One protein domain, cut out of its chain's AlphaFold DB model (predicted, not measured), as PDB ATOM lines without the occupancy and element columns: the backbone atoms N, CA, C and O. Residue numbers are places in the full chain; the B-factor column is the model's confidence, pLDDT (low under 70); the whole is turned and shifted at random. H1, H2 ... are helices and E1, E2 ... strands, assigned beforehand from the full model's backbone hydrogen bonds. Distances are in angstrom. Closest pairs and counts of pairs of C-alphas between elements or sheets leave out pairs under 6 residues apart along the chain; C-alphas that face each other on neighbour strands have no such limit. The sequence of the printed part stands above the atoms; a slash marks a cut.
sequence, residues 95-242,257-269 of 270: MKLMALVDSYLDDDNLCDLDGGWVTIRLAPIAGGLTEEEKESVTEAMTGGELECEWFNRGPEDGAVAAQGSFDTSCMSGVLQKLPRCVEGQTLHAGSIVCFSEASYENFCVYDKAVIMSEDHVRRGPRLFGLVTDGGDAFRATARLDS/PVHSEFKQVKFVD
ATOM      1  N   MET A  95     -30.654 -38.079  57.277       88.31
ATOM      2  CA  MET A  95     -30.694 -38.834  56.017       88.31
ATOM      3  C   MET A  95     -29.282 -39.135  55.504       88.31
ATOM      4  O   MET A  95     -28.409 -38.261  55.493       88.31
ATOM      5  N   LYS A  96     -29.080 -40.373  55.048       91.00
ATOM      6  CA  LYS A  96     -27.825 -40.835  54.459       91.00
ATOM      7  C   LYS A  96     -28.002 -41.112  52.976       91.00
ATOM      8  O   LYS A  96     -29.019 -41.643  52.536       91.00
ATOM      9  N   LEU A  97     -26.964 -40.780  52.235       93.50
ATOM     10  CA  LEU A  97     -26.810 -41.025  50.821       93.50
ATOM     11  C   LEU A  97     -25.540 -41.848  50.630       93.50
ATOM     12  O   LEU A  97     -24.494 -41.510  51.178       93.50
ATOM     13  N   MET A  98     -25.620 -42.926  49.866       95.62
ATOM     14  CA  MET A  98     -24.443 -43.647  49.401       95.62
ATOM     15  C   MET A  98     -24.212 -43.311  47.937       95.62
ATOM     16  O   MET A  98     -25.143 -43.422  47.138       95.62
ATOM     17  N   ALA A  99     -22.983 -42.943  47.593       94.62
ATOM     18  CA  ALA A  99     -22.576 -42.720  46.215       94.62
ATOM     19  C   ALA A  99     -21.351 -43.578  45.878       94.62
ATOM     20  O   ALA A  99     -20.486 -43.779  46.722       94.62
ATOM     21  N   LEU A 100     -21.297 -44.120  44.668       94.50
ATOM     22  CA  LEU A 100     -20.161 -44.872  44.148       94.50
ATOM     23  C   LEU A 100     -19.345 -43.950  43.246       94.50
ATOM     24  O   LEU A 100     -19.819 -43.590  42.170       94.50
ATOM     25  N   VAL A 101     -18.143 -43.594  43.683       93.31
ATOM     26  CA  VAL A 101     -17.148 -42.900  42.861       93.31
ATOM     27  C   VAL A 101     -16.508 -43.919  41.929       93.31
ATOM     28  O   VAL A 101     -16.105 -44.995  42.385       93.31
ATOM     29  N   ASP A 102     -16.439 -43.610  40.635       91.69
ATOM     30  CA  ASP A 102     -15.794 -44.515  39.691       91.69
ATOM     31  C   ASP A 102     -14.285 -44.604  39.918       91.69
ATOM     32  O   ASP A 102     -13.620 -43.604  40.199       91.69
ATOM     33  N   SER A 103     -13.752 -45.812  39.746       89.00
ATOM     34  CA  SER A 103     -12.313 -46.021  39.676       89.00
ATOM     35  C   SER A 103     -11.797 -45.523  38.332       89.00
ATOM     36  O   SER A 103     -12.392 -45.828  37.296       89.00
ATOM     37  N   TYR A 104     -10.661 -44.844  38.328       85.56
ATOM     38  CA  TYR A 104     -10.032 -44.341  37.117       85.56
ATOM     39  C   TYR A 104      -8.570 -44.772  37.059       85.56
ATOM     40  O   TYR A 104      -7.874 -44.794  38.072       85.56
ATOM     41  N   LEU A 105      -8.114 -45.132  35.863       82.50
ATOM     42  CA  LEU A 105      -6.734 -45.502  35.592       82.50
ATOM     43  C   LEU A 105      -6.278 -44.777  34.330       82.50
ATOM     44  O   LEU A 105      -6.860 -44.983  33.264       82.50
ATOM     45  N   ASP A 106      -5.218 -43.988  34.452       79.50
ATOM     46  CA  ASP A 106      -4.540 -43.361  33.324       79.50
ATOM     47  C   ASP A 106      -3.073 -43.783  33.324       79.50
ATOM     48  O   ASP A 106      -2.237 -43.277  34.078       79.50
ATOM     49  N   ASP A 107      -2.785 -44.760  32.465       75.62
ATOM     50  CA  ASP A 107      -1.445 -45.307  32.281       75.62
ATOM     51  C   ASP A 107      -0.483 -44.275  31.667       75.62
ATOM     52  O   ASP A 107       0.718 -44.340  31.927       75.62
ATOM     53  N   ASP A 108      -0.987 -43.307  30.890       74.38
ATOM     54  CA  ASP A 108      -0.157 -42.293  30.232       74.38
ATOM     55  C   ASP A 108       0.325 -41.239  31.239       74.38
ATOM     56  O   ASP A 108       1.472 -40.787  31.173       74.38
ATOM     57  N   ASN A 109      -0.531 -40.876  32.198       70.94
ATOM     58  CA  ASN A 109      -0.204 -39.940  33.278       70.94
ATOM     59  C   ASN A 109       0.230 -40.627  34.585       70.94
ATOM     60  O   ASN A 109       0.453 -39.940  35.586       70.94
ATOM     61  N   LEU A 110       0.374 -41.961  34.573       76.06
ATOM     62  CA  LEU A 110       0.731 -42.791  35.729       76.06
ATOM     63  C   LEU A 110      -0.119 -42.459  36.963       76.06
ATOM     64  O   LEU A 110       0.403 -42.344  38.076       76.06
ATOM     65  N   CYS A 111      -1.422 -42.262  36.769       76.56
ATOM     66  CA  CYS A 111      -2.331 -41.885  37.842       76.56
ATOM     67  C   CYS A 111      -3.458 -42.896  38.010       76.56
ATOM     68  O   CYS A 111      -3.962 -43.483  37.049       76.56
ATOM     69  N   ASP A 112      -3.830 -43.116  39.262       83.06
ATOM     70  CA  ASP A 112      -4.945 -43.967  39.623       83.06
ATOM     71  C   ASP A 112      -5.838 -43.319  40.676       83.06
ATOM     72  O   ASP A 112      -5.393 -42.624  41.587       83.06
ATOM     73  N   LEU A 113      -7.135 -43.549  40.509       87.38
ATOM     74  CA  LEU A 113      -8.180 -43.273  41.476       87.38
ATOM     75  C   LEU A 113      -8.833 -44.614  41.784       87.38
ATOM     76  O   LEU A 113      -9.495 -45.194  40.922       87.38
ATOM     77  N   ASP A 114      -8.662 -45.105  43.007       86.12
ATOM     78  CA  ASP A 114      -9.265 -46.377  43.423       86.12
ATOM     79  C   ASP A 114     -10.801 -46.322  43.375       86.12
ATOM     80  O   ASP A 114     -11.462 -47.333  43.127       86.12
ATOM     81  N   GLY A 115     -11.371 -45.128  43.571       90.56
ATOM     82  CA  GLY A 115     -12.809 -44.918  43.663       90.56
ATOM     83  C   GLY A 115     -13.408 -45.668  44.853       90.56
ATOM     84  O   GLY A 115     -12.726 -46.007  45.821       90.56
ATOM     85  N   GLY A 116     -14.713 -45.927  44.797       93.69
ATOM     86  CA  GLY A 116     -15.409 -46.709  45.816       93.69
ATOM     87  C   GLY A 116     -16.636 -46.024  46.404       93.69
ATOM     88  O   GLY A 116     -17.091 -44.975  45.949       93.69
ATOM     89  N   TRP A 117     -17.231 -46.680  47.398       95.31
ATOM     90  CA  TRP A 117     -18.450 -46.195  48.034       95.31
ATOM     91  C   TRP A 117     -18.139 -45.119  49.067       95.31
ATOM     92  O   TRP A 117     -17.428 -45.371  50.034       95.31
ATOM     93  N   VAL A 118     -18.768 -43.960  48.907       94.88
ATOM     94  CA  VAL A 118     -18.799 -42.886  49.897       94.88
ATOM     95  C   VAL A 118     -20.151 -42.871  50.594       94.88
ATOM     96  O   VAL A 118     -21.199 -43.007  49.958       94.88
ATOM     97  N   THR A 119     -20.140 -42.675  51.910       94.56
ATOM     98  CA  THR A 119     -21.366 -42.433  52.680       94.56
ATOM     99  C   THR A 119     -21.439 -40.968  53.066       94.56
ATOM    100  O   THR A 119     -20.662 -40.482  53.890       94.56
ATOM    101  N   ILE A 120     -22.420 -40.273  52.507       93.88
ATOM    102  CA  ILE A 120     -22.688 -38.862  52.738       93.88
ATOM    103  C   ILE A 120     -23.883 -38.751  53.675       93.88
ATOM    104  O   ILE A 120     -24.991 -39.191  53.377       93.88
ATOM    105  N   ARG A 121     -23.676 -38.112  54.815       91.62
ATOM    106  CA  ARG A 121     -24.761 -37.661  55.673       91.62
ATOM    107  C   ARG A 121     -25.214 -36.289  55.205       91.62
ATOM    108  O   ARG A 121     -24.422 -35.349  55.238       91.62
ATOM    109  N   LEU A 122     -26.470 -36.155  54.798       90.69
ATOM    110  CA  LEU A 122     -26.987 -34.865  54.356       90.69
ATOM    111  C   LEU A 122     -27.076 -33.876  55.518       90.69
ATOM    112  O   LEU A 122     -27.364 -34.240  56.662       90.69
ATOM    113  N   ALA A 123     -26.841 -32.607  55.197       89.25
ATOM    114  CA  ALA A 123     -27.099 -31.500  56.097       89.25
ATOM    115  C   ALA A 123     -28.587 -31.483  56.488       89.25
ATOM    116  O   ALA A 123     -29.431 -32.005  55.759       89.25
ATOM    117  N   PRO A 124     -28.952 -30.888  57.632       81.56
ATOM    118  CA  PRO A 124     -30.345 -30.828  58.048       81.56
ATOM    119  C   PRO A 124     -31.202 -30.037  57.066       81.56
ATOM    120  O   PRO A 124     -30.937 -28.870  56.782       81.56
ATOM    121  N   ILE A 125     -32.280 -30.671  56.618       82.19
ATOM    122  CA  ILE A 125     -33.253 -30.096  55.696       82.19
ATOM    123  C   ILE A 125     -34.561 -29.924  56.457       82.19
ATOM    124  O   ILE A 125     -35.163 -30.895  56.921       82.19
ATOM    125  N   ALA A 126     -35.003 -28.676  56.611       73.19
ATOM    126  CA  ALA A 126     -36.260 -28.379  57.287       73.19
ATOM    127  C   ALA A 126     -37.432 -29.037  56.539       73.19
ATOM    128  O   ALA A 126     -37.636 -28.789  55.353       73.19
ATOM    129  N   GLY A 127     -38.197 -29.877  57.243       78.88
ATOM    130  CA  GLY A 127     -39.303 -30.643  56.656       78.88
ATOM    131  C   GLY A 127     -38.878 -31.885  55.866       78.88
ATOM    132  O   GLY A 127     -39.748 -32.560  55.324       78.88
ATOM    133  N   GLY A 128     -37.582 -32.209  55.827       86.12
ATOM    134  CA  GLY A 128     -37.053 -33.350  55.085       86.12
ATOM    135  C   GLY A 128     -37.102 -33.176  53.564       86.12
ATOM    136  O   GLY A 128     -37.374 -32.088  53.040       86.12
ATOM    137  N   LEU A 129     -36.801 -34.274  52.871       89.38
ATOM    138  CA  LEU A 129     -36.900 -34.397  51.420       89.38
ATOM    139  C   LEU A 129     -38.118 -35.241  51.058       89.38
ATOM    140  O   LEU A 129     -38.336 -36.290  51.669       89.38
ATOM    141  N   THR A 130     -38.886 -34.799  50.064       91.62
ATOM    142  CA  THR A 130     -39.896 -35.654  49.426       91.62
ATOM    143  C   THR A 130     -39.221 -36.706  48.546       91.62
ATOM    144  O   THR A 130     -38.032 -36.599  48.243       91.62
ATOM    145  N   GLU A 131     -39.959 -37.729  48.118       92.62
ATOM    146  CA  GLU A 131     -39.406 -38.752  47.221       92.62
ATOM    147  C   GLU A 131     -38.973 -38.156  45.872       92.62
ATOM    148  O   GLU A 131     -37.906 -38.497  45.373       92.62
ATOM    149  N   GLU A 132     -39.717 -37.183  45.335       93.12
ATOM    150  CA  GLU A 132     -39.344 -36.472  44.102       93.12
ATOM    151  C   GLU A 132     -38.052 -35.659  44.280       93.12
ATOM    152  O   GLU A 132     -37.217 -35.569  43.379       93.12
ATOM    153  N   GLU A 133     -37.856 -35.072  45.462       93.69
ATOM    154  CA  GLU A 133     -36.628 -34.348  45.785       93.69
ATOM    155  C   GLU A 133     -35.437 -35.297  45.968       93.69
ATOM    156  O   GLU A 133     -34.329 -34.971  45.544       93.69
ATOM    157  N   LYS A 134     -35.646 -36.480  46.561       93.50
ATOM    158  CA  LYS A 134     -34.620 -37.530  46.646       93.50
ATOM    159  C   LYS A 134     -34.215 -38.027  45.258       93.50
ATOM    160  O   LYS A 134     -33.025 -38.196  44.995       93.50
ATOM    161  N   GLU A 135     -35.179 -38.232  44.365       93.31
ATOM    162  CA  GLU A 135     -34.916 -38.602  42.972       93.31
ATOM    163  C   GLU A 135     -34.105 -37.508  42.266       93.31
ATOM    164  O   GLU A 135     -33.056 -37.801  41.701       93.31
ATOM    165  N   SER A 136     -34.495 -36.241  42.435       92.81
ATOM    166  CA  SER A 136     -33.782 -35.089  41.864       92.81
ATOM    167  C   SER A 136     -32.329 -34.980  42.348       92.81
ATOM    168  O   SER A 136     -31.435 -34.677  41.562       92.81
ATOM    169  N   VAL A 137     -32.070 -35.237  43.637       92.81
ATOM    170  CA  VAL A 137     -30.701 -35.297  44.192       92.81
ATOM    171  C   VAL A 137     -29.919 -36.451  43.573       92.81
ATOM    172  O   VAL A 137     -28.760 -36.290  43.203       92.81
ATOM    173  N   THR A 138     -30.552 -37.616  43.456       93.50
ATOM    174  CA  THR A 138     -29.921 -38.826  42.920       93.50
ATOM    175  C   THR A 138     -29.526 -38.638  41.456       93.50
ATOM    176  O   THR A 138     -28.396 -38.951  41.083       93.50
ATOM    177  N   GLU A 139     -30.424 -38.084  40.640       92.00
ATOM    178  CA  GLU A 139     -30.190 -37.789  39.225       92.00
ATOM    179  C   GLU A 139     -29.080 -36.749  39.041       92.00
ATOM    180  O   GLU A 139     -28.113 -36.997  38.320       92.00
ATOM    181  N   ALA A 140     -29.161 -35.627  39.759       89.81
ATOM    182  CA  ALA A 140     -28.183 -34.548  39.649       89.81
ATOM    183  C   ALA A 140     -26.773 -34.952  40.096       89.81
ATOM    184  O   ALA A 140     -25.797 -34.436  39.552       89.81
ATOM    185  N   MET A 141     -26.658 -35.856  41.075       90.94
ATOM    186  CA  MET A 141     -25.364 -36.397  41.489       90.94
ATOM    187  C   MET A 141     -24.838 -37.450  40.518       90.94
ATOM    188  O   MET A 141     -23.653 -37.427  40.212       90.94
ATOM    189  N   THR A 142     -25.694 -38.344  40.013       88.69
ATOM    190  CA  THR A 142     -25.269 -39.411  39.085       88.69
ATOM    191  C   THR A 142     -24.791 -38.845  37.744       88.69
ATOM    192  O   THR A 142     -23.873 -39.384  37.141       88.69
ATOM    193  N   GLY A 143     -25.387 -37.743  37.279       75.06
ATOM    194  CA  GLY A 143     -24.944 -37.030  36.075       75.06
ATOM    195  C   GLY A 143     -23.851 -35.985  36.316       75.06
ATOM    196  O   GLY A 143     -23.538 -35.232  35.397       75.06
ATOM    197  N   GLY A 144     -23.337 -35.879  37.544       81.12
ATOM    198  CA  GLY A 144     -22.359 -34.865  37.916       81.12
ATOM    199  C   GLY A 144     -20.929 -35.246  37.542       81.12
ATOM    200  O   GLY A 144     -20.519 -36.397  37.699       81.12
ATOM    201  N   GLU A 145     -20.159 -34.255  37.099       86.44
ATOM    202  CA  GLU A 145     -18.723 -34.398  36.859       86.44
ATOM    203  C   GLU A 145     -17.964 -34.215  38.173       86.44
ATOM    204  O   GLU A 145     -18.269 -33.305  38.951       86.44
ATOM    205  N   LEU A 146     -16.974 -35.073  38.413       88.75
ATOM    206  CA  LEU A 146     -16.119 -35.044  39.590       88.75
ATOM    207  C   LEU A 146     -14.666 -34.871  39.157       88.75
ATOM    208  O   LEU A 146     -14.162 -35.589  38.303       88.75
ATOM    209  N   GLU A 147     -13.985 -33.935  39.781       87.81
ATOM    210  CA  GLU A 147     -12.577 -33.644  39.605       87.81
ATOM    211  C   GLU A 147     -11.875 -33.897  40.944       87.81
ATOM    212  O   GLU A 147     -12.077 -33.174  41.921       87.81
ATOM    213  N   CYS A 148     -11.099 -34.976  41.008       83.56
ATOM    214  CA  CYS A 148     -10.390 -35.424  42.200       83.56
ATOM    215  C   CYS A 148      -8.972 -34.843  42.231       83.56
ATOM    216  O   CYS A 148      -8.204 -34.983  41.270       83.56
ATOM    217  N   GLU A 149      -8.611 -34.213  43.350       73.56
ATOM    218  CA  GLU A 149      -7.299 -33.591  43.511       73.56
ATOM    219  C   GLU A 149      -6.214 -34.586  43.949       73.56
ATOM    220  O   GLU A 149      -6.451 -35.610  44.598       73.56
ATOM    221  N   TRP A 150      -4.967 -34.248  43.616       67.69
ATOM    222  CA  TRP A 150      -3.796 -35.040  43.968       67.69
ATOM    223  C   TRP A 150      -3.441 -34.882  45.447       67.69
ATOM    224  O   TRP A 150      -3.088 -33.790  45.901       67.69
ATOM    225  N   PHE A 151      -3.381 -36.002  46.172       54.69
ATOM    226  CA  PHE A 151      -3.090 -36.044  47.613       54.69
ATOM    227  C   PHE A 151      -1.776 -35.341  48.024       54.69
ATOM    228  O   PHE A 151      -1.640 -34.884  49.158       54.69
ATOM    229  N   ASN A 152      -0.806 -35.218  47.107       49.00
ATOM    230  CA  ASN A 152       0.518 -34.655  47.390       49.00
ATOM    231  C   ASN A 152       0.718 -33.192  46.944       49.00
ATOM    232  O   ASN A 152       1.763 -32.627  47.276       49.00
ATOM    233  N   ARG A 153      -0.220 -32.580  46.196       48.44
ATOM    234  CA  ARG A 153      -0.105 -31.197  45.669       48.44
ATOM    235  C   ARG A 153      -1.464 -30.561  45.302       48.44
ATOM    236  O   ARG A 153      -1.629 -30.098  44.176       48.44
ATOM    237  N   GLY A 154      -2.420 -30.510  46.229       42.06
ATOM    238  CA  GLY A 154      -3.571 -29.600  46.081       42.06
ATOM    239  C   GLY A 154      -3.127 -28.122  45.990       42.06
ATOM    240  O   GLY A 154      -1.936 -27.840  46.192       42.06
ATOM    241  N   PRO A 155      -4.035 -27.159  45.712       42.16
ATOM    242  CA  PRO A 155      -3.735 -25.725  45.777       42.16
ATOM    243  C   PRO A 155      -3.131 -25.399  47.147       42.16
ATOM    244  O   PRO A 155      -3.256 -26.199  48.063       42.16
ATOM    245  N   GLU A 156      -2.454 -24.265  47.317       43.97
ATOM    246  CA  GLU A 156      -1.586 -23.980  48.482       43.97
ATOM    247  C   GLU A 156      -2.211 -24.226  49.886       43.97
ATOM    248  O   GLU A 156      -1.463 -24.384  50.851       43.97
ATOM    249  N   ASP A 157      -3.540 -24.367  49.998       50.47
ATOM    250  CA  ASP A 157      -4.272 -24.752  51.216       50.47
ATOM    251  C   ASP A 157      -4.573 -26.266  51.383       50.47
ATOM    252  O   ASP A 157      -4.890 -26.716  52.488       50.47
ATOM    253  N   GLY A 158      -4.464 -27.079  50.324       55.25
ATOM    254  CA  GLY A 158      -4.517 -28.548  50.330       55.25
ATOM    255  C   GLY A 158      -5.731 -29.148  51.039       55.25
ATOM    256  O   GLY A 158      -5.574 -30.174  51.700       55.25
ATOM    257  N   ALA A 159      -6.871 -28.454  51.000       72.62
ATOM    258  CA  ALA A 159      -8.059 -28.757  51.795       72.62
ATOM    259  C   ALA A 159      -9.216 -29.371  50.985       72.62
ATOM    260  O   ALA A 159     -10.214 -29.780  51.575       72.62
ATOM    261  N   VAL A 160      -9.136 -29.376  49.649       84.38
ATOM    262  CA  VAL A 160     -10.182 -29.896  48.756       84.38
ATOM    263  C   VAL A 160      -9.797 -31.314  48.335       84.38
ATOM    264  O   VAL A 160      -8.715 -31.541  47.814       84.38
ATOM    265  N   ALA A 161     -10.673 -32.282  48.604       85.50
ATOM    266  CA  ALA A 161     -10.521 -33.663  48.147       85.50
ATOM    267  C   ALA A 161     -10.972 -33.810  46.691       85.50
ATOM    268  O   ALA A 161     -10.331 -34.481  45.887       85.50
ATOM    269  N   ALA A 162     -12.111 -33.196  46.380       88.69
ATOM    270  CA  ALA A 162     -12.699 -33.206  45.058       88.69
ATOM    271  C   ALA A 162     -13.589 -31.982  44.860       88.69
ATOM    272  O   ALA A 162     -14.148 -31.435  45.815       88.69
ATOM    273  N   GLN A 163     -13.767 -31.586  43.614       89.94
ATOM    274  CA  GLN A 163     -14.695 -30.544  43.199       89.94
ATOM    275  C   GLN A 163     -15.428 -30.983  41.941       89.94
ATOM    276  O   GLN A 163     -15.081 -31.994  41.343       89.94
ATOM    277  N   GLY A 164     -16.475 -30.275  41.547       88.56
ATOM    278  CA  GLY A 164     -17.189 -30.658  40.340       88.56
ATOM    279  C   GLY A 164     -18.492 -29.917  40.147       88.56
ATOM    280  O   GLY A 164     -18.750 -28.900  40.799       88.56
ATOM    281  N   SER A 165     -19.335 -30.445  39.266       88.06
ATOM    282  CA  SER A 165     -20.678 -29.922  39.042       88.06
ATOM    283  C   SER A 165     -21.757 -30.967  39.249       88.06
ATOM    284  O   SER A 165     -21.668 -32.091  38.776       88.06
ATOM    285  N   PHE A 166     -22.824 -30.553  39.924       84.88
ATOM    286  CA  PHE A 166     -24.126 -31.200  39.855       84.88
ATOM    287  C   PHE A 166     -25.024 -30.467  38.866       84.88
ATOM    288  O   PHE A 166     -24.874 -29.255  38.655       84.88
ATOM    289  N   ASP A 167     -26.036 -31.159  38.342       82.00
ATOM    290  CA  ASP A 167     -27.148 -30.480  37.680       82.00
ATOM    291  C   ASP A 167     -28.004 -29.729  38.717       82.00
ATOM    292  O   ASP A 167     -28.972 -30.228  39.298       82.00
ATOM    293  N   THR A 168     -27.623 -28.478  38.969       80.12
ATOM    294  CA  THR A 168     -28.306 -27.600  39.928       80.12
ATOM    295  C   THR A 168     -29.721 -27.224  39.494       80.12
ATOM    296  O   THR A 168     -30.509 -26.789  40.341       80.12
ATOM    297  N   SER A 169     -30.079 -27.411  38.219       82.25
ATOM    298  CA  SER A 169     -31.437 -27.153  37.740       82.25
ATOM    299  C   SER A 169     -32.421 -28.176  38.320       82.25
ATOM    300  O   SER A 169     -33.456 -27.782  38.874       82.25
ATOM    301  N   CYS A 170     -32.026 -29.453  38.336       82.38
ATOM    302  CA  CYS A 170     -32.765 -30.559  38.944       82.38
ATOM    303  C   CYS A 170     -32.862 -30.413  40.470       82.38
ATOM    304  O   CYS A 170     -33.911 -30.650  41.061       82.38
ATOM    305  N   MET A 171     -31.807 -29.925  41.126       85.25
ATOM    306  CA  MET A 171     -31.770 -29.773  42.589       85.25
ATOM    307  C   MET A 171     -32.256 -28.418  43.121       85.25
ATOM    308  O   MET A 171     -32.162 -28.168  44.325       85.25
ATOM    309  N   SER A 172     -32.782 -27.527  42.279       84.12
ATOM    310  CA  SER A 172     -33.105 -26.144  42.672       84.12
ATOM    311  C   SER A 172     -34.013 -26.036  43.911       84.12
ATOM    312  O   SER A 172     -33.769 -25.193  44.780       84.12
ATOM    313  N   GLY A 173     -35.008 -26.924  44.045       84.00
ATOM    314  CA  GLY A 173     -35.881 -27.008  45.223       84.00
ATOM    315  C   GLY A 173     -35.149 -27.441  46.500       84.00
ATOM    316  O   GLY A 173     -35.369 -26.871  47.569       84.00
ATOM    317  N   VAL A 174     -34.209 -28.382  46.381       88.38
ATOM    318  CA  VAL A 174     -33.407 -28.901  47.501       88.38
ATOM    319  C   VAL A 174     -32.363 -27.889  47.954       88.38
ATOM    320  O   VAL A 174     -32.239 -27.626  49.151       88.38
ATOM    321  N   LEU A 175     -31.664 -27.250  47.010       87.56
ATOM    322  CA  LEU A 175     -30.632 -26.253  47.301       87.56
ATOM    323  C   LEU A 175     -31.167 -25.124  48.185       87.56
ATOM    324  O   LEU A 175     -30.472 -24.646  49.077       87.56
ATOM    325  N   GLN A 176     -32.419 -24.702  47.997       86.31
ATOM    326  CA  GLN A 176     -33.007 -23.651  48.827       86.31
ATOM    327  C   GLN A 176     -33.188 -24.065  50.290       86.31
ATOM    328  O   GLN A 176     -33.055 -23.202  51.167       86.31
ATOM    329  N   LYS A 177     -33.434 -25.355  50.547       89.19
ATOM    330  CA  LYS A 177     -33.632 -25.915  51.888       89.19
ATOM    331  C   LYS A 177     -32.325 -26.181  52.639       89.19
ATOM    332  O   LYS A 177     -32.353 -26.271  53.865       89.19
ATOM    333  N   LEU A 178     -31.199 -26.294  51.929       89.19
ATOM    334  CA  LEU A 178     -29.895 -26.533  52.546       89.19
ATOM    335  C   LEU A 178     -29.439 -25.333  53.396       89.19
ATOM    336  O   LEU A 178     -29.622 -24.179  52.973       89.19
ATOM    337  N   PRO A 179     -28.798 -25.571  54.556       89.25
ATOM    338  CA  PRO A 179     -28.246 -24.510  55.388       89.25
ATOM    339  C   PRO A 179     -27.227 -23.661  54.625       89.25
ATOM    340  O   PRO A 179     -26.357 -24.188  53.934       89.25
ATOM    341  N   ARG A 180     -27.311 -22.336  54.776       90.88
ATOM    342  CA  ARG A 180     -26.283 -21.419  54.268       90.88
ATOM    343  C   ARG A 180     -25.083 -21.409  55.204       90.88
ATOM    344  O   ARG A 180     -25.269 -21.314  56.418       90.88
ATOM    345  N   CYS A 181     -23.884 -21.447  54.635       90.19
ATOM    346  CA  CYS A 181     -22.663 -21.215  55.396       90.19
ATOM    347  C   CYS A 181     -22.464 -19.705  55.601       90.19
ATOM    348  O   CYS A 181     -22.854 -18.898  54.753       90.19
ATOM    349  N   VAL A 182     -21.879 -19.320  56.735       90.00
ATOM    350  CA  VAL A 182     -21.618 -17.912  57.086       90.00
ATOM    351  C   VAL A 182     -20.128 -17.653  57.257       90.00
ATOM    352  O   VAL A 182     -19.358 -18.576  57.514       90.00
ATOM    353  N   GLU A 183     -19.717 -16.395  57.126       91.06
ATOM    354  CA  GLU A 183     -18.313 -16.002  57.245       91.06
ATOM    355  C   GLU A 183     -17.760 -16.336  58.637       91.06
ATOM    356  O   GLU A 183     -18.431 -16.151  59.654       91.06
ATOM    357  N   GLY A 184     -16.536 -16.862  58.680       87.56
ATOM    358  CA  GLY A 184     -15.861 -17.302  59.897       87.56
ATOM    359  C   GLY A 184     -16.319 -18.666  60.424       87.56
ATOM    360  O   GLY A 184     -15.724 -19.171  61.377       87.56
ATOM    361  N   GLN A 185     -17.349 -19.285  59.834       90.12
ATOM    362  CA  GLN A 185     -17.811 -20.614  60.242       90.12
ATOM    363  C   GLN A 185     -16.766 -21.675  59.910       90.12
ATOM    364  O   GLN A 185     -16.247 -21.706  58.797       90.12
ATOM    365  N   THR A 186     -16.477 -22.558  60.867       91.44
ATOM    366  CA  THR A 186     -15.560 -23.681  60.648       91.44
ATOM    367  C   THR A 186     -16.367 -24.909  60.247       91.44
ATOM    368  O   THR A 186     -17.177 -25.422  61.020       91.44
ATOM    369  N   LEU A 187     -16.163 -25.371  59.020       90.50
ATOM    370  CA  LEU A 187     -16.728 -26.613  58.514       90.50
ATOM    371  C   LEU A 187     -15.827 -27.788  58.895       90.50
ATOM    372  O   LEU A 187     -14.604 -27.653  58.950       90.50
ATOM    373  N   HIS A 188     -16.435 -28.943  59.154       90.19
ATOM    374  CA  HIS A 188     -15.715 -30.169  59.501       90.19
ATOM    375  C   HIS A 188     -15.008 -30.762  58.280       90.19
ATOM    376  O   HIS A 188     -15.439 -30.556  57.145       90.19
ATOM    377  N   ALA A 189     -13.959 -31.549  58.511       90.44
ATOM    378  CA  ALA A 189     -13.380 -32.388  57.467       90.44
ATOM    379  C   ALA A 189     -14.447 -33.326  56.877       90.44
ATOM    380  O   ALA A 189     -15.276 -33.860  57.612       90.44
ATOM    381  N   GLY A 190     -14.437 -33.503  55.560       90.69
ATOM    382  CA  GLY A 190     -15.460 -34.221  54.800       90.69
ATOM    383  C   GLY A 190     -16.666 -33.365  54.406       90.69
ATOM    384  O   GLY A 190     -17.622 -33.904  53.849       90.69
ATOM    385  N   SER A 191     -16.694 -32.063  54.714       93.56
ATOM    386  CA  SER A 191     -17.851 -31.218  54.383       93.56
ATOM    387  C   SER A 191     -18.018 -31.081  52.874       93.56
ATOM    388  O   SER A 191     -17.055 -30.803  52.162       93.56
ATOM    389  N   ILE A 192     -19.256 -31.223  52.406       93.62
ATOM    390  CA  ILE A 192     -19.642 -31.009  51.013       93.62
ATOM    391  C   ILE A 192     -20.398 -29.690  50.929       93.62
ATOM    392  O   ILE A 192     -21.446 -29.525  51.563       93.62
ATOM    393  N   VAL A 193     -19.872 -28.751  50.151       93.06
ATOM    394  CA  VAL A 193     -20.449 -27.417  49.970       93.06
ATOM    395  C   VAL A 193     -20.868 -27.245  48.522       93.06
ATOM    396  O   VAL A 193     -20.056 -27.426  47.624       93.06
ATOM    397  N   CYS A 194     -22.122 -26.858  48.307       91.62
ATOM    398  CA  CYS A 194     -22.650 -26.458  47.010       91.62
ATOM    399  C   CYS A 194     -22.671 -24.932  46.882       91.62
ATOM    400  O   CYS A 194     -23.003 -24.222  47.835       91.62
ATOM    401  N   PHE A 195     -22.397 -24.431  45.687       87.38
ATOM    402  CA  PHE A 195     -22.441 -23.020  45.329       87.38
ATOM    403  C   PHE A 195     -23.581 -22.798  44.339       87.38
ATOM    404  O   PHE A 195     -23.708 -23.502  43.342       87.38
ATOM    405  N   SER A 196     -24.450 -21.835  44.635       72.12
ATOM    406  CA  SER A 196     -25.653 -21.584  43.830       72.12
ATOM    407  C   SER A 196     -25.405 -20.781  42.550       72.12
ATOM    408  O   SER A 196     -26.304 -20.686  41.717       72.12
ATOM    409  N   GLU A 197     -24.231 -20.169  42.396       67.62
ATOM    410  CA  GLU A 197     -23.878 -19.416  41.190       67.62
ATOM    411  C   GLU A 197     -23.187 -20.332  40.168       67.62
ATOM    412  O   GLU A 197     -22.284 -21.088  40.516       67.62
ATOM    413  N   ALA A 198     -23.652 -20.268  38.917       54.47
ATOM    414  CA  ALA A 198     -23.385 -21.195  37.813       54.47
ATOM    415  C   ALA A 198     -21.946 -21.149  37.250       54.47
ATOM    416  O   ALA A 198     -21.745 -20.927  36.054       54.47
ATOM    417  N   SER A 199     -20.932 -21.344  38.093       60.38
ATOM    418  CA  SER A 199     -19.611 -21.769  37.624       60.38
ATOM    419  C   SER A 199     -19.641 -23.241  37.198       60.38
ATOM    420  O   SER A 199     -20.471 -24.014  37.677       60.38
ATOM    421  N   TYR A 200     -18.718 -23.619  36.305       64.19
ATOM    422  CA  TYR A 200     -18.491 -25.009  35.880       64.19
ATOM    423  C   TYR A 200     -18.212 -25.954  37.058       64.19
ATOM    424  O   TYR A 200     -18.509 -27.133  36.965       64.19
ATOM    425  N   GLU A 201     -17.722 -25.431  38.183       77.00
ATOM    426  CA  GLU A 201     -17.592 -26.148  39.451       77.00
ATOM    427  C   GLU A 201     -18.555 -25.529  40.467       77.00
ATOM    428  O   GLU A 201     -18.390 -24.377  40.891       77.00
ATOM    429  N   ASN A 202     -19.600 -26.267  40.827       85.44
ATOM    430  CA  ASN A 202     -20.654 -25.816  41.729       85.44
ATOM    431  C   ASN A 202     -20.725 -26.623  43.032       85.44
ATOM    432  O   ASN A 202     -21.588 -26.341  43.863       85.44
ATOM    433  N   PHE A 203     -19.800 -27.556  43.272       90.25
ATOM    434  CA  PHE A 203     -19.589 -28.131  44.595       90.25
ATOM    435  C   PHE A 203     -18.113 -28.415  44.894       90.25
ATOM    436  O   PHE A 203     -17.310 -28.623  43.988       90.25
ATOM    437  N   CYS A 204     -17.783 -28.456  46.187       91.44
ATOM    438  CA  CYS A 204     -16.487 -28.886  46.707       91.44
ATOM    439  C   CYS A 204     -16.685 -29.871  47.867       91.44
ATOM    440  O   CYS A 204     -17.571 -29.685  48.706       91.44
ATOM    441  N   VAL A 205     -15.829 -30.887  47.935       92.25
ATOM    442  CA  VAL A 205     -15.669 -31.818  49.054       92.25
ATOM    443  C   VAL A 205     -14.352 -31.488  49.737       92.25
ATOM    444  O   VAL A 205     -13.299 -31.586  49.117       92.25
ATOM    445  N   TYR A 206     -14.390 -31.105  51.009       90.75
ATOM    446  CA  TYR A 206     -13.184 -30.742  51.753       90.75
ATOM    447  C   TYR A 206     -12.613 -31.944  52.513       90.75
ATOM    448  O   TYR A 206     -13.348 -32.607  53.239       90.75
ATOM    449  N   ASP A 207     -11.313 -32.229  52.397       87.88
ATOM    450  CA  ASP A 207     -10.632 -33.302  53.144       87.88
ATOM    451  C   ASP A 207     -10.263 -32.881  54.580       87.88
ATOM    452  O   ASP A 207     -10.072 -33.723  55.462       87.88
ATOM    453  N   LYS A 208     -10.193 -31.569  54.825       88.00
ATOM    454  CA  LYS A 208      -9.808 -30.931  56.088       88.00
ATOM    455  C   LYS A 208     -10.881 -29.960  56.556       88.00
ATOM    456  O   LYS A 208     -11.771 -29.559  55.811       88.00
ATOM    457  N   ALA A 209     -10.787 -29.572  57.826       89.25
ATOM    458  CA  ALA A 209     -11.619 -28.500  58.346       89.25
ATOM    459  C   ALA A 209     -11.267 -27.175  57.650       89.25
ATOM    460  O   ALA A 209     -10.091 -26.836  57.520       89.25
ATOM    461  N   VAL A 210     -12.286 -26.422  57.237       89.06
ATOM    462  CA  VAL A 210     -12.133 -25.166  56.488       89.06
ATOM    463  C   VAL A 210     -12.904 -24.052  57.174       89.06
ATOM    464  O   VAL A 210     -14.036 -24.243  57.613       89.06
ATOM    465  N   ILE A 211     -12.305 -22.863  57.230       90.44
ATOM    466  CA  ILE A 211     -12.979 -21.646  57.684       90.44
ATOM    467  C   ILE A 211     -13.574 -20.942  56.465       90.44
ATOM    468  O   ILE A 211     -12.865 -20.605  55.519       90.44
ATOM    469  N   MET A 212     -14.882 -20.697  56.495       89.81
ATOM    470  CA  MET A 212     -15.578 -19.939  55.458       89.81
ATOM    471  C   MET A 212     -15.069 -18.498  55.425       89.81
ATOM    472  O   MET A 212     -15.165 -17.770  56.412       89.81
ATOM    473  N   SER A 213     -14.542 -18.087  54.277       89.19
ATOM    474  CA  SER A 213     -14.029 -16.735  54.038       89.19
ATOM    475  C   SER A 213     -15.106 -15.859  53.400       89.19
ATOM    476  O   SER A 213     -16.129 -16.365  52.930       89.19
ATOM    477  N   GLU A 214     -14.872 -14.548  53.340       89.19
ATOM    478  CA  GLU A 214     -15.762 -13.615  52.640       89.19
ATOM    479  C   GLU A 214     -16.002 -14.047  51.178       89.19
ATOM    480  O   GLU A 214     -17.141 -14.064  50.708       89.19
ATOM    481  N   ASP A 215     -14.948 -14.482  50.478       86.06
ATOM    482  CA  ASP A 215     -15.038 -14.930  49.084       86.06
ATOM    483  C   ASP A 215     -15.867 -16.210  48.933       86.06
ATOM    484  O   ASP A 215     -16.667 -16.316  48.001       86.06
ATOM    485  N   HIS A 216     -15.746 -17.152  49.878       87.00
ATOM    486  CA  HIS A 216     -16.620 -18.324  49.915       87.00
ATOM    487  C   HIS A 216     -18.082 -17.895  50.039       87.00
ATOM    488  O   HIS A 216     -18.913 -18.338  49.251       87.00
ATOM    489  N   VAL A 217     -18.392 -17.010  50.995       89.12
ATOM    490  CA  VAL A 217     -19.759 -16.556  51.301       89.12
ATOM    491  C   VAL A 217     -20.382 -15.776  50.147       89.12
ATOM    492  O   VAL A 217     -21.577 -15.931  49.881       89.12
ATOM    493  N   ARG A 218     -19.579 -14.994  49.415       88.00
ATOM    494  CA  ARG A 218     -20.031 -14.225  48.247       88.00
ATOM    495  C   ARG A 218     -20.644 -15.115  47.161       88.00
ATOM    496  O   ARG A 218     -21.610 -14.695  46.537       88.00
ATOM    497  N   ARG A 219     -20.160 -16.354  47.002       85.94
ATOM    498  CA  ARG A 219     -20.673 -17.354  46.036       85.94
ATOM    499  C   ARG A 219     -21.974 -18.049  46.477       85.94
ATOM    500  O   ARG A 219     -22.476 -18.933  45.785       85.94
ATOM    501  N   GLY A 220     -22.516 -17.696  47.647       88.25
ATOM    502  CA  GLY A 220     -23.726 -18.303  48.208       88.25
ATOM    503  C   GLY A 220     -23.557 -19.779  48.607       88.25
ATOM    504  O   GLY A 220     -24.331 -20.614  48.133       88.25
ATOM    505  N   PRO A 221     -22.584 -20.116  49.471       91.12
ATOM    506  CA  PRO A 221     -22.261 -21.488  49.831       91.12
ATOM    507  C   PRO A 221     -23.364 -22.092  50.696       91.12
ATOM    508  O   PRO A 221     -23.873 -21.473  51.642       91.12
ATOM    509  N   ARG A 222     -23.714 -23.334  50.390       92.50
ATOM    510  CA  ARG A 222     -24.680 -24.122  51.146       92.50
ATOM    511  C   ARG A 222     -24.089 -25.464  51.503       92.50
ATOM    512  O   ARG A 222     -23.522 -26.141  50.653       92.50
ATOM    513  N   LEU A 223     -24.250 -25.856  52.758       92.31
ATOM    514  CA  LEU A 223     -23.788 -27.152  53.221       92.31
ATOM    515  C   LEU A 223     -24.732 -28.227  52.683       92.31
ATOM    516  O   LEU A 223     -25.894 -28.282  53.081       92.31
ATOM    517  N   PHE A 224     -24.231 -29.070  51.787       92.62
ATOM    518  CA  PHE A 224     -24.962 -30.222  51.271       92.62
ATOM    519  C   PHE A 224     -24.948 -31.375  52.269       92.62
ATOM    520  O   PHE A 224     -25.981 -31.988  52.540       92.62
ATOM    521  N   GLY A 225     -23.790 -31.635  52.871       92.88
ATOM    522  CA  GLY A 225     -23.632 -32.730  53.812       92.88
ATOM    523  C   GLY A 225     -22.200 -32.924  54.274       92.88
ATOM    524  O   GLY A 225     -21.356 -32.042  54.136       92.88
ATOM    525  N   LEU A 226     -21.954 -34.098  54.841       93.12
ATOM    526  CA  LEU A 226     -20.675 -34.527  55.380       93.12
ATOM    527  C   LEU A 226     -20.379 -35.948  54.903       93.12
ATOM    528  O   LEU A 226     -21.189 -36.851  55.119       93.12
ATOM    529  N   VAL A 227     -19.213 -36.164  54.305       93.25
ATOM    530  CA  VAL A 227     -18.673 -37.502  54.065       93.25
ATOM    531  C   VAL A 227     -18.322 -38.117  55.415       93.25
ATOM    532  O   VAL A 227     -17.490 -37.601  56.157       93.25
ATOM    533  N   THR A 228     -19.001 -39.205  55.753       91.44
ATOM    534  CA  THR A 228     -18.839 -39.922  57.028       91.44
ATOM    535  C   THR A 228     -18.054 -41.219  56.888       91.44
ATOM    536  O   THR A 228     -17.527 -41.705  57.882       91.44
ATOM    537  N   ASP A 229     -17.971 -41.761  55.673       92.12
ATOM    538  CA  ASP A 229     -17.215 -42.969  55.351       92.12
ATOM    539  C   ASP A 229     -16.782 -42.954  53.877       92.12
ATOM    540  O   ASP A 229     -17.457 -42.333  53.048       92.12
ATOM    541  N   GLY A 230     -15.671 -43.627  53.567       89.94
ATOM    542  CA  GLY A 230     -15.128 -43.764  52.209       89.94
ATOM    543  C   GLY A 230     -14.489 -42.506  51.612       89.94
ATOM    544  O   GLY A 230     -14.346 -42.413  50.401       89.94
ATOM    545  N   GLY A 231     -14.126 -41.500  52.416       86.31
ATOM    546  CA  GLY A 231     -13.562 -40.238  51.902       86.31
ATOM    547  C   GLY A 231     -12.222 -40.376  51.160       86.31
ATOM    548  O   GLY A 231     -11.813 -39.464  50.448       86.31
ATOM    549  N   ASP A 232     -11.543 -41.508  51.307       86.19
ATOM    550  CA  ASP A 232     -10.375 -41.908  50.524       86.19
ATOM    551  C   ASP A 232     -10.702 -42.233  49.059       86.19
ATOM    552  O   ASP A 232      -9.817 -42.095  48.220       86.19
ATOM    553  N   ALA A 233     -11.961 -42.532  48.722       89.25
ATOM    554  CA  ALA A 233     -12.410 -42.763  47.345       89.25
ATOM    555  C   ALA A 233     -12.207 -41.555  46.409       89.25
ATOM    556  O   ALA A 233     -12.239 -41.710  45.194       89.25
ATOM    557  N   PHE A 234     -12.000 -40.354  46.964       87.25
ATOM    558  CA  PHE A 234     -11.690 -39.133  46.215       87.25
ATOM    559  C   PHE A 234     -10.188 -38.925  45.974       87.25
ATOM    560  O   PHE A 234      -9.803 -37.960  45.323       87.25
ATOM    561  N   ARG A 235      -9.310 -39.768  46.533       83.12
ATOM    562  CA  ARG A 235      -7.862 -39.533  46.490       83.12
ATOM    563  C   ARG A 235      -7.249 -40.128  45.234       83.12
ATOM    564  O   ARG A 235      -7.159 -41.343  45.105       83.12
ATOM    565  N   ALA A 236      -6.746 -39.256  44.368       81.12
ATOM    566  CA  ALA A 236      -5.884 -39.660  43.269       81.12
ATOM    567  C   ALA A 236      -4.448 -39.897  43.765       81.12
ATOM    568  O   ALA A 236      -3.874 -39.072  44.495       81.12
ATOM    569  N   THR A 237      -3.854 -41.013  43.346       76.31
ATOM    570  CA  THR A 237      -2.461 -41.376  43.611       76.31
ATOM    571  C   THR A 237      -1.622 -41.370  42.338       76.31
ATOM    572  O   THR A 237      -2.102 -41.584  41.229       76.31
ATOM    573  N   ALA A 238      -0.333 -41.065  42.510       73.81
ATOM    574  CA  ALA A 238       0.663 -41.187  41.455       73.81
ATOM    575  C   ALA A 238       1.348 -42.550  41.579       73.81
ATOM    576  O   ALA A 238       1.922 -42.855  42.629       73.81
ATOM    577  N   ARG A 239       1.368 -43.328  40.498       67.56
ATOM    578  CA  ARG A 239       2.170 -44.549  40.367       67.56
ATOM    579  C   ARG A 239       3.592 -44.185  39.968       67.56
ATOM    580  O   ARG A 239       4.021 -44.404  38.841       67.56
ATOM    581  N   LEU A 240       4.315 -43.573  40.898       63.56
ATOM    582  CA  LEU A 240       5.741 -43.340  40.728       63.56
ATOM    583  C   LEU A 240       6.498 -44.573  41.215       63.56
ATOM    584  O   LEU A 240       6.447 -44.906  42.402       63.56
ATOM    585  N   ASP A 241       7.207 -45.238  40.306       57.38
ATOM    586  CA  ASP A 241       8.131 -46.302  40.678       57.38
ATOM    587  C   ASP A 241       9.200 -45.734  41.625       57.38
ATOM    588  O   ASP A 241       9.816 -44.693  41.381       57.38
ATOM    589  N   SER A 242       9.418 -46.425  42.745       52.44
ATOM    590  CA  SER A 242      10.231 -45.959  43.878       52.44
ATOM    591  C   SER A 242      11.717 -45.714  43.569       52.44
ATOM    592  O   SER A 242      12.435 -45.213  44.433       52.44
ATOM    593  N   PRO A 257      -6.051 -32.725  37.016       72.62
ATOM    594  CA  PRO A 257      -6.851 -33.367  38.044       72.62
ATOM    595  C   PRO A 257      -7.616 -34.563  37.452       72.62
ATOM    596  O   PRO A 257      -7.902 -34.604  36.250       72.62
ATOM    597  N   VAL A 258      -7.866 -35.584  38.275       82.88
ATOM    598  CA  VAL A 258      -8.451 -36.836  37.781       82.88
ATOM    599  C   VAL A 258      -9.953 -36.658  37.648       82.88
ATOM    600  O   VAL A 258     -10.645 -36.461  38.645       82.88
ATOM    601  N   HIS A 259     -10.457 -36.751  36.422       86.88
ATOM    602  CA  HIS A 259     -11.886 -36.668  36.157       86.88
ATOM    603  C   HIS A 259     -12.553 -38.035  36.350       86.88
ATOM    604  O   HIS A 259     -12.110 -39.044  35.803       86.88
ATOM    605  N   SER A 260     -13.628 -38.056  37.130       88.75
ATOM    606  CA  SER A 260     -14.460 -39.217  37.436       88.75
ATOM    607  C   SER A 260     -15.934 -38.787  37.504       88.75
ATOM    608  O   SER A 260     -16.287 -37.643  37.217       88.75
ATOM    609  N   GLU A 261     -16.809 -39.712  37.873       90.81
ATOM    610  CA  GLU A 261     -18.249 -39.506  38.006       90.81
ATOM    611  C   GLU A 261     -18.804 -40.325  39.180       90.81
ATOM    612  O   GLU A 261     -18.200 -41.306  39.638       90.81
ATOM    613  N   PHE A 262     -19.990 -39.950  39.661       90.00
ATOM    614  CA  PHE A 262     -20.746 -40.797  40.578       90.00
ATOM    615  C   PHE A 262     -21.577 -41.808  39.781       90.00
ATOM    616  O   PHE A 262     -22.660 -41.500  39.299       90.00
ATOM    617  N   LYS A 263     -21.122 -43.059  39.685       90.00
ATOM    618  CA  LYS A 263     -21.806 -44.102  38.896       90.00
ATOM    619  C   LYS A 263     -23.161 -44.524  39.439       90.00
ATOM    620  O   LYS A 263     -24.028 -44.977  38.693       90.00
ATOM    621  N   GLN A 264     -23.302 -44.510  40.757       91.75
ATOM    622  CA  GLN A 264     -24.521 -44.924  41.436       91.75
ATOM    623  C   GLN A 264     -24.717 -44.061  42.660       91.75
ATOM    624  O   GLN A 264     -23.794 -43.896  43.451       91.75
ATOM    625  N   VAL A 265     -25.935 -43.575  42.847       93.62
ATOM    626  CA  VAL A 265     -26.320 -42.786  44.010       93.62
ATOM    627  C   VAL A 265     -27.625 -43.359  44.551       93.62
ATOM    628  O   VAL A 265     -28.512 -43.733  43.786       93.62
ATOM    629  N   LYS A 266     -27.739 -43.503  45.873       94.38
ATOM    630  CA  LYS A 266     -28.973 -43.966  46.518       94.38
ATOM    631  C   LYS A 266     -29.112 -43.436  47.933       94.38
ATOM    632  O   LYS A 266     -28.136 -43.358  48.679       94.38
ATOM    633  N   PHE A 267     -30.344 -43.141  48.326       93.12
ATOM    634  CA  PHE A 267     -30.682 -42.902  49.725       93.12
ATOM    635  C   PHE A 267     -30.682 -44.219  50.501       93.12
ATOM    636  O   PHE A 267     -31.022 -45.274  49.960       93.12
ATOM    637  N   VAL A 268     -30.273 -44.157  51.765       89.00
ATOM    638  CA  VAL A 268     -30.264 -45.307  52.671       89.00
ATOM    639  C   VAL A 268     -31.128 -44.975  53.876       89.00
ATOM    640  O   VAL A 268     -30.825 -44.038  54.618       89.00
ATOM    641  N   ASP A 269     -32.194 -45.749  54.053       69.44
ATOM    642  CA  ASP A 269     -33.028 -45.695  55.249       69.44
ATOM    643  C   ASP A 269     -32.316 -46.410  56.410       69.44
ATOM    644  O   ASP A 269     -31.622 -47.412  56.202       69.44
TER     645      ASP A 269
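AT A GLANCE: This is residues 95 to 242 and 257 to 269 of the 270 residues of the protein "uncharacterized protein LOC113204121 isoform X2" of Frankliniella occidentalis (UniProt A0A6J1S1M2). A closed barrel of eight antiparallel strands makes the body, with the long helix H1 along its outside. From one end, a small three-stranded sheet, E2 E3 E10, sticks out like an arm, while H3 and the long link of residues 178 to 190 lie toward another side. The printed part has 161 residues with four named helices and eleven named strands, in the order E1 E2 E3 E4 H1 E5 E6 H2 E7 E8 H3 E9 H4 E10 E11, and its class is mixed. It is compact, with a radius of gyration of the C-alphas of 15.3 A, yet elongated, spanning 53 by 33 by 26 A.

IN THESE COORDINATES: The barrel strands are E1, residues 96 to 101, from C-alpha 96 at (-27.825, -40.835, 54.459); E4, 116 to 122, 18.6 A long; E5, 145 to 148; E6, 160 to 165; E7, 191 to 195; E8, 203 to 206; E9, 221 to 229, 22.7 A; and E11, 258 to 268, 27.7 A, ending with C-alpha 268 at (-30.264, -45.307, 52.671). The small sheet has E2, 104 to 106; E3, 111 to 113; and E10, 236 to 238. The helices are H1, 131 to 142, 16.3 A; H2, 172 to 177; H3, 214 to 218; and H4, 231 to 234.

HOW THE PARTS SIT: Round the ring run E1 E4 E9 E7 E8 E6 E5 E11 and back to E1, with neighbours antiparallel. For instance, N 99 and O 118 of E1 and E4 are 3.0 A apart, and N 100 and O 264 of E1 and E11 are 2.8 A apart. E11 bends by 51 degrees at residue 264, and its residues 258 to 261 pair with E5, where N 146 and O 260 are 2.9 A apart. E1 runs on into E2 at 23 degrees, and E3 into E4 at 52 degrees. In the small sheet E3 is the inner strand; N 104 and O 113 are 2.9 A apart, and N 112 and O 237 are 3.0 A apart. H1 is on the barrel, outside it, at a height over the sheet of 6.5 A; the closest C-alphas of H1 and E11 are those of Thr 142 and Phe 262, 5.0 A apart. H1, with residues 133 to 137 alone, only just touches H2, with 3 pairs of C-alphas within 8 A, the closest being Glu 133 and Val 174, 6.6 A. H2 is on the barrel at 9.8 A, H4 at 5.4 A, and H3 is only just on it, with 5 pairs within 10 A. Every O i to N i+4 pair is within hydrogen-bond range in H1 and H3; H2 has 0 of 2, with 1 of 3 O i to N i+3 pairs, and H4 is too short for such a pair.

THE WHOLE: The two C-alphas farthest apart, Gly 127 and Ser 242, are 53.4 A apart. Residues 243 to 256 are not printed, and C-alphas 242 and 257 are 22.0 A apart across the cut. The links E5 to E6 and H2 to E7 are long. The mean pLDDT of the printed part is 84.2; residues 150 to 158, 197 to 200, 239 to 242 and 269 are under 70.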